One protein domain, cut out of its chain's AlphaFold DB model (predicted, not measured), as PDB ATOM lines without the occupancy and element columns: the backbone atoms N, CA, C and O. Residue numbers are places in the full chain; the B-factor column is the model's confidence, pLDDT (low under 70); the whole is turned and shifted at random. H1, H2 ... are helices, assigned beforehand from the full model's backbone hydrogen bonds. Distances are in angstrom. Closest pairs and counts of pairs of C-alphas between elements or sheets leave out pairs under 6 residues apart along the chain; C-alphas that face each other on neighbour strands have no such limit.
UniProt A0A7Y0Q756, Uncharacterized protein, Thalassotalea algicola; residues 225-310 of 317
ATOM      1  N   ILE A 225     -32.274 -25.476 -34.733       74.44
ATOM      2  CA  ILE A 225     -31.703 -24.132 -34.879       74.44
ATOM      3  C   ILE A 225     -31.126 -23.696 -33.530       74.44
ATOM      4  O   ILE A 225     -31.820 -23.725 -32.516       74.44
ATOM      5  N   ASN A 226     -29.861 -23.269 -33.512       77.38
ATOM      6  CA  ASN A 226     -29.100 -22.873 -32.317       77.38
ATOM      7  C   ASN A 226     -28.909 -23.972 -31.258       77.38
ATOM      8  O   ASN A 226     -28.374 -23.691 -30.190       77.38
ATOM      9  N   HIS A 227     -29.291 -25.212 -31.562       83.81
ATOM     10  CA  HIS A 227     -29.151 -26.361 -30.671       83.81
ATOM     11  C   HIS A 227     -28.352 -27.456 -31.385       83.81
ATOM     12  O   HIS A 227     -28.920 -28.460 -31.825       83.81
ATOM     13  N   PRO A 228     -27.035 -27.252 -31.575       82.12
ATOM     14  CA  PRO A 228     -26.193 -28.272 -32.165       82.12
ATOM     15  C   PRO A 228     -26.174 -29.521 -31.290       82.12
ATOM     16  O   PRO A 228     -26.019 -29.461 -30.072       82.12
ATOM     17  N   ARG A 229     -26.327 -30.669 -31.940       83.00
ATOM     18  CA  ARG A 229     -26.338 -31.970 -31.283       83.00
ATOM     19  C   ARG A 229     -24.922 -32.428 -30.961       83.00
ATOM     20  O   ARG A 229     -24.173 -32.790 -31.867       83.00
ATOM     21  N   GLU A 230     -24.560 -32.424 -29.680       83.69
ATOM     22  CA  GLU A 230     -23.217 -32.803 -29.214       83.69
ATOM     23  C   GLU A 230     -22.804 -34.212 -29.665       83.69
ATOM     24  O   GLU A 230     -21.650 -34.436 -30.028       83.69
ATOM     25  N   ASP A 231     -23.752 -35.149 -29.713       86.69
ATOM     26  CA  ASP A 231     -23.526 -36.526 -30.153       86.69
ATOM     27  C   ASP A 231     -23.132 -36.635 -31.634       86.69
ATOM     28  O   ASP A 231     -22.377 -37.536 -32.007       86.69
ATOM     29  N   ILE A 232     -23.596 -35.697 -32.463       84.88
ATOM     30  CA  ILE A 232     -23.223 -35.587 -33.878       84.88
ATOM     31  C   ILE A 232     -21.920 -34.797 -34.016       84.88
ATOM     32  O   ILE A 232     -21.015 -35.222 -34.732       84.88
ATOM     33  N   LEU A 233     -21.790 -33.674 -33.300       84.94
ATOM     34  CA  LEU A 233     -20.602 -32.819 -33.365       84.94
ATOM     35  C   LEU A 233     -19.315 -33.576 -33.016       84.94
ATOM     36  O   LEU A 233     -18.306 -33.408 -33.696       84.94
ATOM     37  N   CYS A 234     -19.352 -34.444 -32.000       83.94
ATOM     38  CA  CYS A 234     -18.191 -35.223 -31.559       83.94
ATOM     39  C   CYS A 234     -17.656 -36.211 -32.610       83.94
ATOM     40  O   CYS A 234     -16.534 -36.696 -32.473       83.94
ATOM     41  N   LYS A 235     -18.442 -36.535 -33.642       83.31
ATOM     42  CA  LYS A 235     -18.051 -37.470 -34.707       83.31
ATOM     43  C   LYS A 235     -17.423 -36.777 -35.916       83.31
ATOM     44  O   LYS A 235     -16.941 -37.453 -36.823       83.31
ATOM     45  N   ILE A 236     -17.436 -35.447 -35.947       84.69
ATOM     46  CA  ILE A 236     -17.021 -34.661 -37.105       84.69
ATOM     47  C   ILE A 236     -15.610 -34.132 -36.891       84.69
ATOM     48  O   ILE A 236     -15.298 -33.524 -35.870       84.69
ATOM     49  N   ASP A 237     -14.748 -34.336 -37.887       83.50
ATOM     50  CA  ASP A 237     -13.408 -33.757 -37.889       83.50
ATOM     51  C   ASP A 237     -13.483 -32.245 -38.153       83.50
ATOM     52  O   ASP A 237     -13.651 -31.794 -39.287       83.50
ATOM     53  N   THR A 238     -13.348 -31.456 -37.087       85.62
ATOM     54  CA  THR A 238     -13.336 -29.989 -37.144       85.62
ATOM     55  C   THR A 238     -11.926 -29.403 -37.237       85.62
ATOM     56  O   THR A 238     -11.780 -28.185 -37.235       85.62
ATOM     57  N   SER A 239     -10.873 -30.227 -37.318       86.00
ATOM     58  CA  SER A 239      -9.476 -29.763 -37.223       86.00
ATOM     59  C   SER A 239      -9.071 -28.767 -38.314       86.00
ATOM     60  O   SER A 239      -8.156 -27.968 -38.121       86.00
ATOM     61  N   LYS A 240      -9.753 -28.810 -39.463       86.25
ATOM     62  CA  LYS A 240      -9.494 -27.958 -40.635       86.25
ATOM     63  C   LYS A 240     -10.479 -26.801 -40.784       86.25
ATOM     64  O   LYS A 240     -10.362 -26.050 -41.749       86.25
ATOM     65  N   LEU A 241     -11.455 -26.697 -39.885       87.19
ATOM     66  CA  LEU A 241     -12.513 -25.700 -39.945       87.19
ATOM     67  C   LEU A 241     -12.056 -24.411 -39.254       87.19
ATOM     68  O   LEU A 241     -11.565 -24.457 -38.127       87.19
ATOM     69  N   GLN A 242     -12.211 -23.270 -39.924       85.69
ATOM     70  CA  GLN A 242     -11.897 -21.964 -39.334       85.69
ATOM     71  C   GLN A 242     -13.124 -21.294 -38.723       85.69
ATOM     72  O   GLN A 242     -13.026 -20.673 -37.664       85.69
ATOM     73  N   THR A 243     -14.278 -21.429 -39.378       86.25
ATOM     74  CA  THR A 243     -15.566 -20.992 -38.833       86.25
ATOM     75  C   THR A 243     -15.949 -21.850 -37.622       86.25
ATOM     76  O   THR A 243     -15.646 -23.041 -37.560       86.25
ATOM     77  N   SER A 244     -16.639 -21.267 -36.639       89.12
ATOM     78  CA  SER A 244     -17.152 -22.034 -35.498       89.12
ATOM     79  C   SER A 244     -18.083 -23.155 -35.969       89.12
ATOM     80  O   SER A 244     -18.999 -22.915 -36.755       89.12
ATOM     81  N   ILE A 245     -17.916 -24.371 -35.439       88.44
ATOM     82  CA  ILE A 245     -18.770 -25.513 -35.804       88.44
ATOM     83  C   ILE A 245     -20.258 -25.246 -35.527       88.44
ATOM     84  O   ILE A 245     -21.118 -25.722 -36.261       88.44
ATOM     85  N   VAL A 246     -20.566 -24.428 -34.514       87.88
ATOM     86  CA  VAL A 246     -21.938 -24.015 -34.175       87.88
ATOM     87  C   VAL A 246     -22.527 -23.105 -35.257       87.88
ATOM     88  O   VAL A 246     -23.697 -23.223 -35.608       87.88
ATOM     89  N   GLU A 247     -21.714 -22.216 -35.824       87.31
ATOM     90  CA  GLU A 247     -22.134 -21.336 -36.915       87.31
ATOM     91  C   GLU A 247     -22.359 -22.132 -38.207       87.31
ATOM     92  O   GLU A 247     -23.374 -21.950 -38.883       87.31
ATOM     93  N   VAL A 248     -21.479 -23.096 -38.495       88.31
ATOM     94  CA  VAL A 248     -21.644 -24.017 -39.629       88.31
ATOM     95  C   VAL A 248     -22.886 -24.896 -39.450       88.31
ATOM     96  O   VAL A 248     -23.635 -25.080 -40.408       88.31
ATOM     97  N   TRP A 249     -23.163 -25.370 -38.230       89.38
ATOM     98  CA  TRP A 249     -24.391 -26.100 -37.890       89.38
ATOM     99  C   TRP A 249     -25.645 -25.269 -38.148       89.38
ATOM    100  O   TRP A 249     -26.546 -25.696 -38.865       89.38
ATOM    101  N   ASN A 250     -25.695 -24.049 -37.619       86.81
ATOM    102  CA  ASN A 250     -26.839 -23.168 -37.828       86.81
ATOM    103  C   ASN A 250     -27.038 -22.844 -39.310       86.81
ATOM    104  O   ASN A 250     -28.168 -22.852 -39.799       86.81
ATOM    105  N   SER A 251     -25.946 -22.618 -40.048       87.25
ATOM    106  CA  SER A 251     -26.019 -22.429 -41.494       87.25
ATOM    107  C   SER A 251     -26.551 -23.674 -42.208       87.25
ATOM    108  O   SER A 251     -27.333 -23.517 -43.145       87.25
ATOM    109  N   PHE A 252     -26.158 -24.877 -41.781       87.25
ATOM    110  CA  PHE A 252     -26.657 -26.139 -42.320       87.25
ATOM    111  C   PHE A 252     -28.165 -26.291 -42.098       87.25
ATOM    112  O   PHE A 252     -28.891 -26.526 -43.064       87.25
ATOM    113  N   ILE A 253     -28.649 -26.098 -40.867       85.69
ATOM    114  CA  ILE A 253     -30.077 -26.229 -40.538       85.69
ATOM    115  C   ILE A 253     -30.909 -25.177 -41.284       85.69
ATOM    116  O   ILE A 253     -31.901 -25.529 -41.922       85.69
ATOM    117  N   ASN A 254     -30.478 -23.911 -41.297       81.62
ATOM    118  CA  ASN A 254     -31.197 -22.837 -41.994       81.62
ATOM    119  C   ASN A 254     -31.274 -23.078 -43.507       81.62
ATOM    120  O   ASN A 254     -32.347 -22.976 -44.098       81.62
ATOM    121  N   LYS A 255     -30.162 -23.466 -44.144       80.62
ATOM    122  CA  LYS A 255     -30.159 -23.761 -45.586       80.62
ATOM    123  C   LYS A 255     -30.992 -24.977 -45.921       80.62
ATOM    124  O   LYS A 255     -31.708 -24.982 -46.920       80.62
ATOM    125  N   SER A 256     -30.895 -26.010 -45.100       77.88
ATOM    126  CA  SER A 256     -31.653 -27.228 -45.322       77.88
ATOM    127  C   SER A 256     -33.166 -26.914 -45.195       77.88
ATOM    128  O   SER A 256     -33.957 -27.425 -45.991       77.88
ATOM    129  N   TYR A 257     -33.556 -25.974 -44.312       76.75
ATOM    130  CA  TYR A 257     -34.938 -25.516 -44.121       76.75
ATOM    131  C   TYR A 257     -35.439 -24.718 -45.328       76.75
ATOM    132  O   TYR A 257     -36.470 -25.050 -45.913       76.75
ATOM    133  N   GLU A 258     -34.671 -23.716 -45.767       74.44
ATOM    134  CA  GLU A 258     -34.976 -22.918 -46.962       74.44
ATOM    135  C   GLU A 258     -35.170 -23.778 -48.216       74.44
ATOM    136  O   GLU A 258     -35.925 -23.419 -49.123       74.44
ATOM    137  N   LYS A 259     -34.463 -24.907 -48.291       70.50
ATOM    138  CA  LYS A 259     -34.513 -25.833 -49.426       70.50
ATOM    139  C   LYS A 259     -35.477 -26.995 -49.230       70.50
ATOM    140  O   LYS A 259     -35.604 -27.800 -50.146       70.50
ATOM    141  N   GLN A 260     -36.183 -27.049 -48.101       69.88
ATOM    142  CA  GLN A 260     -37.134 -28.112 -47.773       69.88
ATOM    143  C   GLN A 260     -36.515 -29.519 -47.908       69.88
ATOM    144  O   GLN A 260     -37.203 -30.446 -48.328       69.88
ATOM    145  N   ILE A 261     -35.221 -29.685 -47.597       71.00
ATOM    146  CA  ILE A 261     -34.499 -30.965 -47.743       71.00
ATOM    147  C   ILE A 261     -34.809 -31.832 -46.526       71.00
ATOM    148  O   ILE A 261     -34.171 -31.630 -45.505       71.00
ATOM    149  N   PRO A 262     -35.749 -32.786 -46.569       63.84
ATOM    150  CA  PRO A 262     -36.297 -33.392 -45.362       63.84
ATOM    151  C   PRO A 262     -35.224 -34.147 -44.559       63.84
ATOM    152  O   PRO A 262     -34.819 -35.242 -44.935       63.84
ATOM    153  N   LEU A 263     -34.803 -33.578 -43.427       69.75
ATOM    154  CA  LEU A 263     -33.934 -34.217 -42.440       69.75
ATOM    155  C   LEU A 263     -34.807 -35.065 -41.505       69.75
ATOM    156  O   LEU A 263     -35.314 -34.572 -40.499       69.75
ATOM    157  N   LYS A 264     -35.086 -36.315 -41.891       68.50
ATOM    158  CA  LYS A 264     -36.115 -37.143 -41.231       68.50
ATOM    159  C   LYS A 264     -35.586 -37.967 -40.062       68.50
ATOM    160  O   LYS A 264     -36.379 -38.421 -39.243       68.50
ATOM    161  N   ASN A 265     -34.282 -38.220 -40.017       76.94
ATOM    162  CA  ASN A 265     -33.664 -39.073 -39.010       76.94
ATOM    163  C   ASN A 265     -32.223 -38.650 -38.708       76.94
ATOM    164  O   ASN A 265     -31.591 -37.923 -39.476       76.94
ATOM    165  N   ASP A 266     -31.708 -39.153 -37.587       80.50
ATOM    166  CA  ASP A 266     -30.366 -38.851 -37.081       80.50
ATOM    167  C   ASP A 266     -29.264 -39.174 -38.095       80.50
ATOM    168  O   ASP A 266     -28.312 -38.411 -38.228       80.50
ATOM    169  N   TYR A 267     -29.422 -40.253 -38.866       81.44
ATOM    170  CA  TYR A 267     -28.462 -40.652 -39.895       81.44
ATOM    171  C   TYR A 267     -28.358 -39.620 -41.028       81.44
ATOM    172  O   TYR A 267     -27.257 -39.253 -41.436       81.44
ATOM    173  N   GLN A 268     -29.492 -39.108 -41.513       79.25
ATOM    174  CA  GLN A 268     -29.535 -38.069 -42.545       79.25
ATOM    175  C   GLN A 268     -28.953 -36.746 -42.044       79.25
ATOM    176  O   GLN A 268     -28.249 -36.068 -42.792       79.25
ATOM    177  N   ILE A 269     -29.216 -36.395 -40.783       83.62
ATOM    178  CA  ILE A 269     -28.646 -35.200 -40.151       83.62
ATOM    179  C   ILE A 269     -27.124 -35.347 -40.028       83.62
ATOM    180  O   ILE A 269     -26.397 -34.447 -40.434       83.62
ATOM    181  N   GLU A 270     -26.634 -36.482 -39.523       86.31
ATOM    182  CA  GLU A 270     -25.204 -36.748 -39.329       86.31
ATOM    183  C   GLU A 270     -24.433 -36.760 -40.655       86.31
ATOM    184  O   GLU A 270     -23.438 -36.043 -40.802       86.31
ATOM    185  N   ASN A 271     -24.908 -37.510 -41.653       85.38
ATOM    186  CA  ASN A 271     -24.267 -37.568 -42.967       85.38
ATOM    187  C   ASN A 271     -24.344 -36.233 -43.705       85.38
ATOM    188  O   ASN A 271     -23.341 -35.773 -44.256       85.38
ATOM    189  N   GLY A 272     -25.521 -35.602 -43.701       86.31
ATOM    190  CA  GLY A 272     -25.718 -34.320 -44.364       86.31
ATOM    191  C   GLY A 272     -24.840 -33.238 -43.760       86.31
ATOM    192  O   GLY A 272     -24.148 -32.534 -44.494       86.31
ATOM    193  N   PHE A 273     -24.771 -33.172 -42.430       88.62
ATOM    194  CA  PHE A 273     -23.909 -32.216 -41.753       88.62
ATOM    195  C   PHE A 273     -22.420 -32.516 -41.983       88.62
ATOM    196  O   PHE A 273     -21.648 -31.599 -42.257       88.62
ATOM    197  N   THR A 274     -22.006 -33.788 -41.987       88.25
ATOM    198  CA  THR A 274     -20.618 -34.184 -42.293       88.25
ATOM    199  C   THR A 274     -20.193 -33.750 -43.698       88.25
ATOM    200  O   THR A 274     -19.116 -33.170 -43.883       88.25
ATOM    201  N   ASN A 275     -21.039 -33.992 -44.701       87.56
ATOM    202  CA  ASN A 275     -20.765 -33.575 -46.075       87.56
ATOM    203  C   ASN A 275     -20.794 -32.045 -46.210       87.56
ATOM    204  O   ASN A 275     -19.936 -31.478 -46.891       87.56
ATOM    205  N   TYR A 276     -21.711 -31.372 -45.509       88.62
ATOM    206  CA  TYR A 276     -21.780 -29.913 -45.462       88.62
ATOM    207  C   TYR A 276     -20.499 -29.295 -44.894       88.62
ATOM    208  O   TYR A 276     -19.935 -28.384 -45.498       88.62
ATOM    209  N   VAL A 277     -19.983 -29.830 -43.782       89.62
ATOM    210  CA  VAL A 277     -18.713 -29.390 -43.184       89.62
ATOM    211  C   VAL A 277     -17.551 -29.602 -44.156       89.62
ATOM    212  O   VAL A 277     -16.724 -28.707 -44.321       89.62
ATOM    213  N   ARG A 278     -17.501 -30.736 -44.870       87.62
ATOM    214  CA  ARG A 278     -16.456 -30.993 -45.878       87.62
ATOM    215  C   ARG A 278     -16.497 -29.972 -47.023       87.62
ATOM    216  O   ARG A 278     -15.447 -29.458 -47.411       87.62
ATOM    217  N   ALA A 279     -17.688 -29.666 -47.537       86.56
ATOM    218  CA  ALA A 279     -17.877 -28.645 -48.567       86.56
ATOM    219  C   ALA A 279     -17.482 -27.250 -48.048       86.56
ATOM    220  O   ALA A 279     -16.766 -26.513 -48.728       86.56
ATOM    221  N   TRP A 280     -17.867 -26.924 -46.811       89.31
ATOM    222  CA  TRP A 280     -17.522 -25.665 -46.155       89.31
ATOM    223  C   TRP A 280     -16.008 -25.481 -46.013       89.31
ATOM    224  O   TRP A 280     -15.478 -24.460 -46.447       89.31
ATOM    225  N   VAL A 281     -15.295 -26.490 -45.500       88.56
ATOM    226  CA  VAL A 281     -13.823 -26.481 -45.401       88.56
ATOM    227  C   VAL A 281     -13.184 -26.278 -46.778       88.56
ATOM    228  O   VAL A 281     -12.256 -25.483 -46.923       88.56
ATOM    229  N   GLY A 282     -13.695 -26.953 -47.814       85.75
ATOM    230  CA  GLY A 282     -13.226 -26.759 -49.187       85.75
ATOM    231  C   GLY A 282     -13.412 -25.319 -49.678       85.75
ATOM    232  O   GLY A 282     -12.532 -24.773 -50.348       85.75
ATOM    233  N   ASN A 283     -14.520 -24.677 -49.314       84.31
ATOM    234  CA  ASN A 283     -14.801 -23.286 -49.663       84.31
ATOM    235  C   ASN A 283     -13.929 -22.293 -48.881       84.31
ATOM    236  O   ASN A 283     -13.399 -21.361 -49.485       84.31
ATOM    237  N   GLU A 284     -13.684 -22.520 -47.588       86.50
ATOM    238  CA  GLU A 284     -12.735 -21.718 -46.799       86.50
ATOM    239  C   GLU A 284     -11.318 -21.773 -47.391       86.50
ATOM    240  O   GLU A 284     -10.671 -20.740 -47.576       86.50
ATOM    241  N   GLN A 285     -10.854 -22.967 -47.769       85.00
ATOM    242  CA  GLN A 285      -9.538 -23.153 -48.390       85.00
ATOM    243  C   GLN A 285      -9.431 -22.448 -49.748       85.00
ATOM    244  O   GLN A 285      -8.418 -21.796 -50.030       85.00
ATOM    245  N   LYS A 286     -10.482 -22.528 -50.580       81.00
ATOM    246  CA  LYS A 286     -10.574 -21.780 -51.848       81.00
ATOM    247  C   LYS A 286     -10.535 -20.270 -51.607       81.00
ATOM    248  O   LYS A 286      -9.839 -19.556 -52.323       81.00
ATOM    249  N   ALA A 287     -11.238 -19.770 -50.590       77.88
ATOM    250  CA  ALA A 287     -11.242 -18.347 -50.256       77.88
ATOM    251  C   ALA A 287      -9.842 -17.835 -49.871       77.88
ATOM    252  O   ALA A 287      -9.432 -16.769 -50.328       77.88
ATOM    253  N   GLN A 288      -9.075 -18.614 -49.105       75.12
ATOM    254  CA  GLN A 288      -7.715 -18.249 -48.682       75.12
ATOM    255  C   GLN A 288      -6.696 -18.292 -49.826       75.12
ATOM    256  O   GLN A 288      -5.870 -17.388 -49.975       75.12
ATOM    257  N   THR A 289      -6.756 -19.332 -50.659       67.19
ATOM    258  CA  THR A 289      -5.860 -19.462 -51.819       67.19
ATOM    259  C   THR A 289      -6.115 -18.362 -52.853       67.19
ATOM    260  O   THR A 289      -5.160 -17.796 -53.388       67.19
ATOM    261  N   ASN A 290      -7.376 -17.965 -53.045       59.19
ATOM    262  CA  ASN A 290      -7.758 -16.889 -53.964       59.19
ATOM    263  C   ASN A 290      -7.424 -15.475 -53.454       59.19
ATOM    264  O   ASN A 290      -7.256 -14.567 -54.266       59.19
ATOM    265  N   GLN A 291      -7.257 -15.264 -52.140       56.81
ATOM    266  CA  GLN A 291      -6.732 -13.993 -51.609       56.81
ATOM    267  C   GLN A 291      -5.239 -13.786 -51.918       56.81
ATOM    268  O   GLN A 291      -4.765 -12.652 -51.909       56.81
ATOM    269  N   SER A 292      -4.503 -14.857 -52.233       55.50
ATOM    270  CA  SER A 292      -3.046 -14.810 -52.424       55.50
ATOM    271  C   SER A 292      -2.606 -14.666 -53.893       55.50
ATOM    272  O   SER A 292      -1.439 -14.368 -54.143       55.50
ATOM    273  N   TYR A 293      -3.502 -14.845 -54.877       48.78
ATOM    274  CA  TYR A 293      -3.163 -14.836 -56.312       48.78
ATOM    275  C   TYR A 293      -4.192 -14.084 -57.194       48.78
ATOM    276  O   TYR A 293      -5.204 -14.627 -57.610       48.78
ATOM    277  N   SER A 294      -3.853 -12.839 -57.554       49.53
ATOM    278  CA  SER A 294      -4.038 -12.200 -58.879       49.53
ATOM    279  C   SER A 294      -5.387 -12.318 -59.649       49.53
ATOM    280  O   SER A 294      -5.656 -13.307 -60.326       49.53
ATOM    281  N   ALA A 295      -6.095 -11.182 -59.750       49.16
ATOM    282  CA  ALA A 295      -6.601 -10.478 -60.956       49.16
ATOM    283  C   ALA A 295      -7.258 -11.195 -62.175       49.16
ATOM    284  O   ALA A 295      -7.553 -10.511 -63.159       49.16
ATOM    285  N   LYS A 296      -7.555 -12.500 -62.183       53.34
ATOM    286  CA  LYS A 296      -8.283 -13.147 -63.299       53.34
ATOM    287  C   LYS A 296      -9.628 -13.706 -62.837       53.34
ATOM    288  O   LYS A 296      -9.655 -14.543 -61.952       53.34
ATOM    289  N   ARG A 297     -10.709 -13.197 -63.460       52.09
ATOM    290  CA  ARG A 297     -12.139 -13.558 -63.311       52.09
ATOM    291  C   ARG A 297     -12.457 -14.309 -62.014       52.09
ATOM    292  O   ARG A 297     -12.469 -15.531 -61.982       52.09
ATOM    293  N   PHE A 298     -12.744 -13.532 -60.974       54.44
ATOM    294  CA  PHE A 298     -13.273 -14.032 -59.713       54.44
ATOM    295  C   PHE A 298     -14.622 -14.713 -59.952       54.44
ATOM    296  O   PHE A 298     -15.609 -14.037 -60.241       54.44
ATOM    297  N   GLU A 299     -14.678 -16.032 -59.800       57.97
ATOM    298  CA  GLU A 299     -15.926 -16.664 -59.388       57.97
ATOM    299  C   GLU A 299     -16.041 -16.500 -57.867       57.97
ATOM    300  O   GLU A 299     -15.097 -16.836 -57.142       57.97
ATOM    301  N   PRO A 300     -17.140 -15.914 -57.358       63.72
ATOM    302  CA  PRO A 300     -17.330 -15.763 -55.924       63.72
ATOM    303  C   PRO A 300     -17.370 -17.144 -55.258       63.72
ATOM    304  O   PRO A 300     -18.056 -18.051 -55.728       63.72
ATOM    305  N   VAL A 301     -16.631 -17.304 -54.156       66.56
ATOM    306  CA  VAL A 301     -16.676 -18.528 -53.347       66.56
ATOM    307  C   VAL A 301     -18.093 -18.697 -52.813       66.56
ATOM    308  O   VAL A 301     -18.604 -17.835 -52.100       66.56
ATOM    309  N   ASN A 302     -18.726 -19.810 -53.168       75.81
ATOM    310  CA  ASN A 302     -20.096 -20.080 -52.773       75.81
ATOM    311  C   ASN A 302     -20.138 -20.838 -51.441       75.81
ATOM    312  O   ASN A 302     -20.118 -22.065 -51.419       75.81
ATOM    313  N   PHE A 303     -20.259 -20.115 -50.327       72.56
ATOM    314  CA  PHE A 303     -20.516 -20.727 -49.016       72.56
ATOM    315  C   PHE A 303     -21.898 -21.398 -48.930       72.56
ATOM    316  O   PHE A 303     -22.200 -22.078 -47.953       72.56
ATOM    317  N   GLU A 304     -22.751 -21.236 -49.942       67.00
ATOM    318  CA  GLU A 304     -24.043 -21.906 -50.112       67.00
ATOM    319  C   GLU A 304     -23.981 -23.125 -51.043       67.00
ATOM    320  O   GLU A 304     -25.008 -23.516 -51.600       67.00
ATOM    321  N   ASP A 305     -22.799 -23.723 -51.227       68.75
ATOM    322  CA  ASP A 305     -22.659 -24.969 -51.982       68.75
ATOM    323  C   ASP A 305     -23.583 -26.071 -51.423       68.75
ATOM    324  O   ASP A 305     -23.684 -26.284 -50.210       68.75
ATOM    325  N   LYS A 306     -24.294 -26.743 -52.334       66.25
ATOM    326  CA  LYS A 306     -25.280 -27.797 -52.053       66.25
ATOM    327  C   LYS A 306     -24.858 -29.167 -52.557       66.25
ATOM    328  O   LYS A 306     -25.640 -30.098 -52.428       66.25
ATOM    329  N   SER A 307     -23.641 -29.290 -53.080       68.06
ATOM    330  CA  SER A 307     -23.066 -30.563 -53.528       68.06
ATOM    331  C   SER A 307     -23.183 -31.679 -52.479       68.06
ATOM    332  O   SER A 307     -23.343 -32.841 -52.822       68.06
ATOM    333  N   TRP A 308     -23.204 -31.334 -51.188       72.12
ATOM    334  CA  TRP A 308     -23.423 -32.277 -50.086       72.12
ATOM    335  C   TRP A 308     -24.775 -33.010 -50.122       72.12
ATOM    336  O   TRP A 308     -24.874 -34.099 -49.558       72.12
ATOM    337  N   ALA A 309     -25.810 -32.416 -50.722       61.69
ATOM    338  CA  ALA A 309     -27.150 -32.990 -50.806       61.69
ATOM    339  C   ALA A 309     -27.279 -34.004 -51.951       61.69
ATOM    340  O   ALA A 309     -28.164 -34.856 -51.894       61.69
ATOM    341  N   ASP A 310     -26.392 -33.944 -52.950       63.34
ATOM    342  CA  ASP A 310     -26.369 -34.890 -54.070       63.34
ATOM    343  C   ASP A 310     -25.978 -36.308 -53.604       63.34
ATOM    344  O   ASP A 310     -26.386 -37.298 -54.209       63.34
TER     345      ASP A 310
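This is residues 225 to 310 of the 317 residues of an uncharacterized protein of Thalassotalea algicola (UniProt A0A7Y0Q756). One long helix, H3, makes the long axis; H2 crosses it steeply, and short H4 packs on H3 beside residues 272 to 279. Past H3 a long loop folds back to H4, with residues 291 to 297 sticking out. The printed part has 86 residues with four named helices, H1 to H4 in chain order, and no named strand; it is all helix, only just compact, close to loose, with a radius of gyration of the C-alphas of 13.9 A, and spans 45 by 27 by 21 A.

H3, residues 266 to 291, is 37.2 A long from C-alpha 266 at (-30.366, -38.851, -37.081). H2, residues 245 to 258, measures 19.8 A. H1 is residues 230 to 233; H4, residues 307 to 310, ends at (-26.369, -34.890, -54.070).

H3 touches H2, closest at the C-alphas of Phe 273 and Phe 252, 6.7 A; their steep tilt is 69.8 degrees, only just short of about perpendicular, opposite ways. H3 touches H4, closest at C-alphas 275 and 308, 5.0 A. H1 is close to H3 but not clearly touching, closest at C-alphas 232 and 270, 5.9 A. H2 and H4 are apart. In H2 and H3 every O i to N i+4 pair is within hydrogen-bond range; H1 and H4 are too short for one.

The printed part has no cut. Links H1 to H2 and H3 to H4 are long. Low confidence, under 70, includes residues 289 to 301.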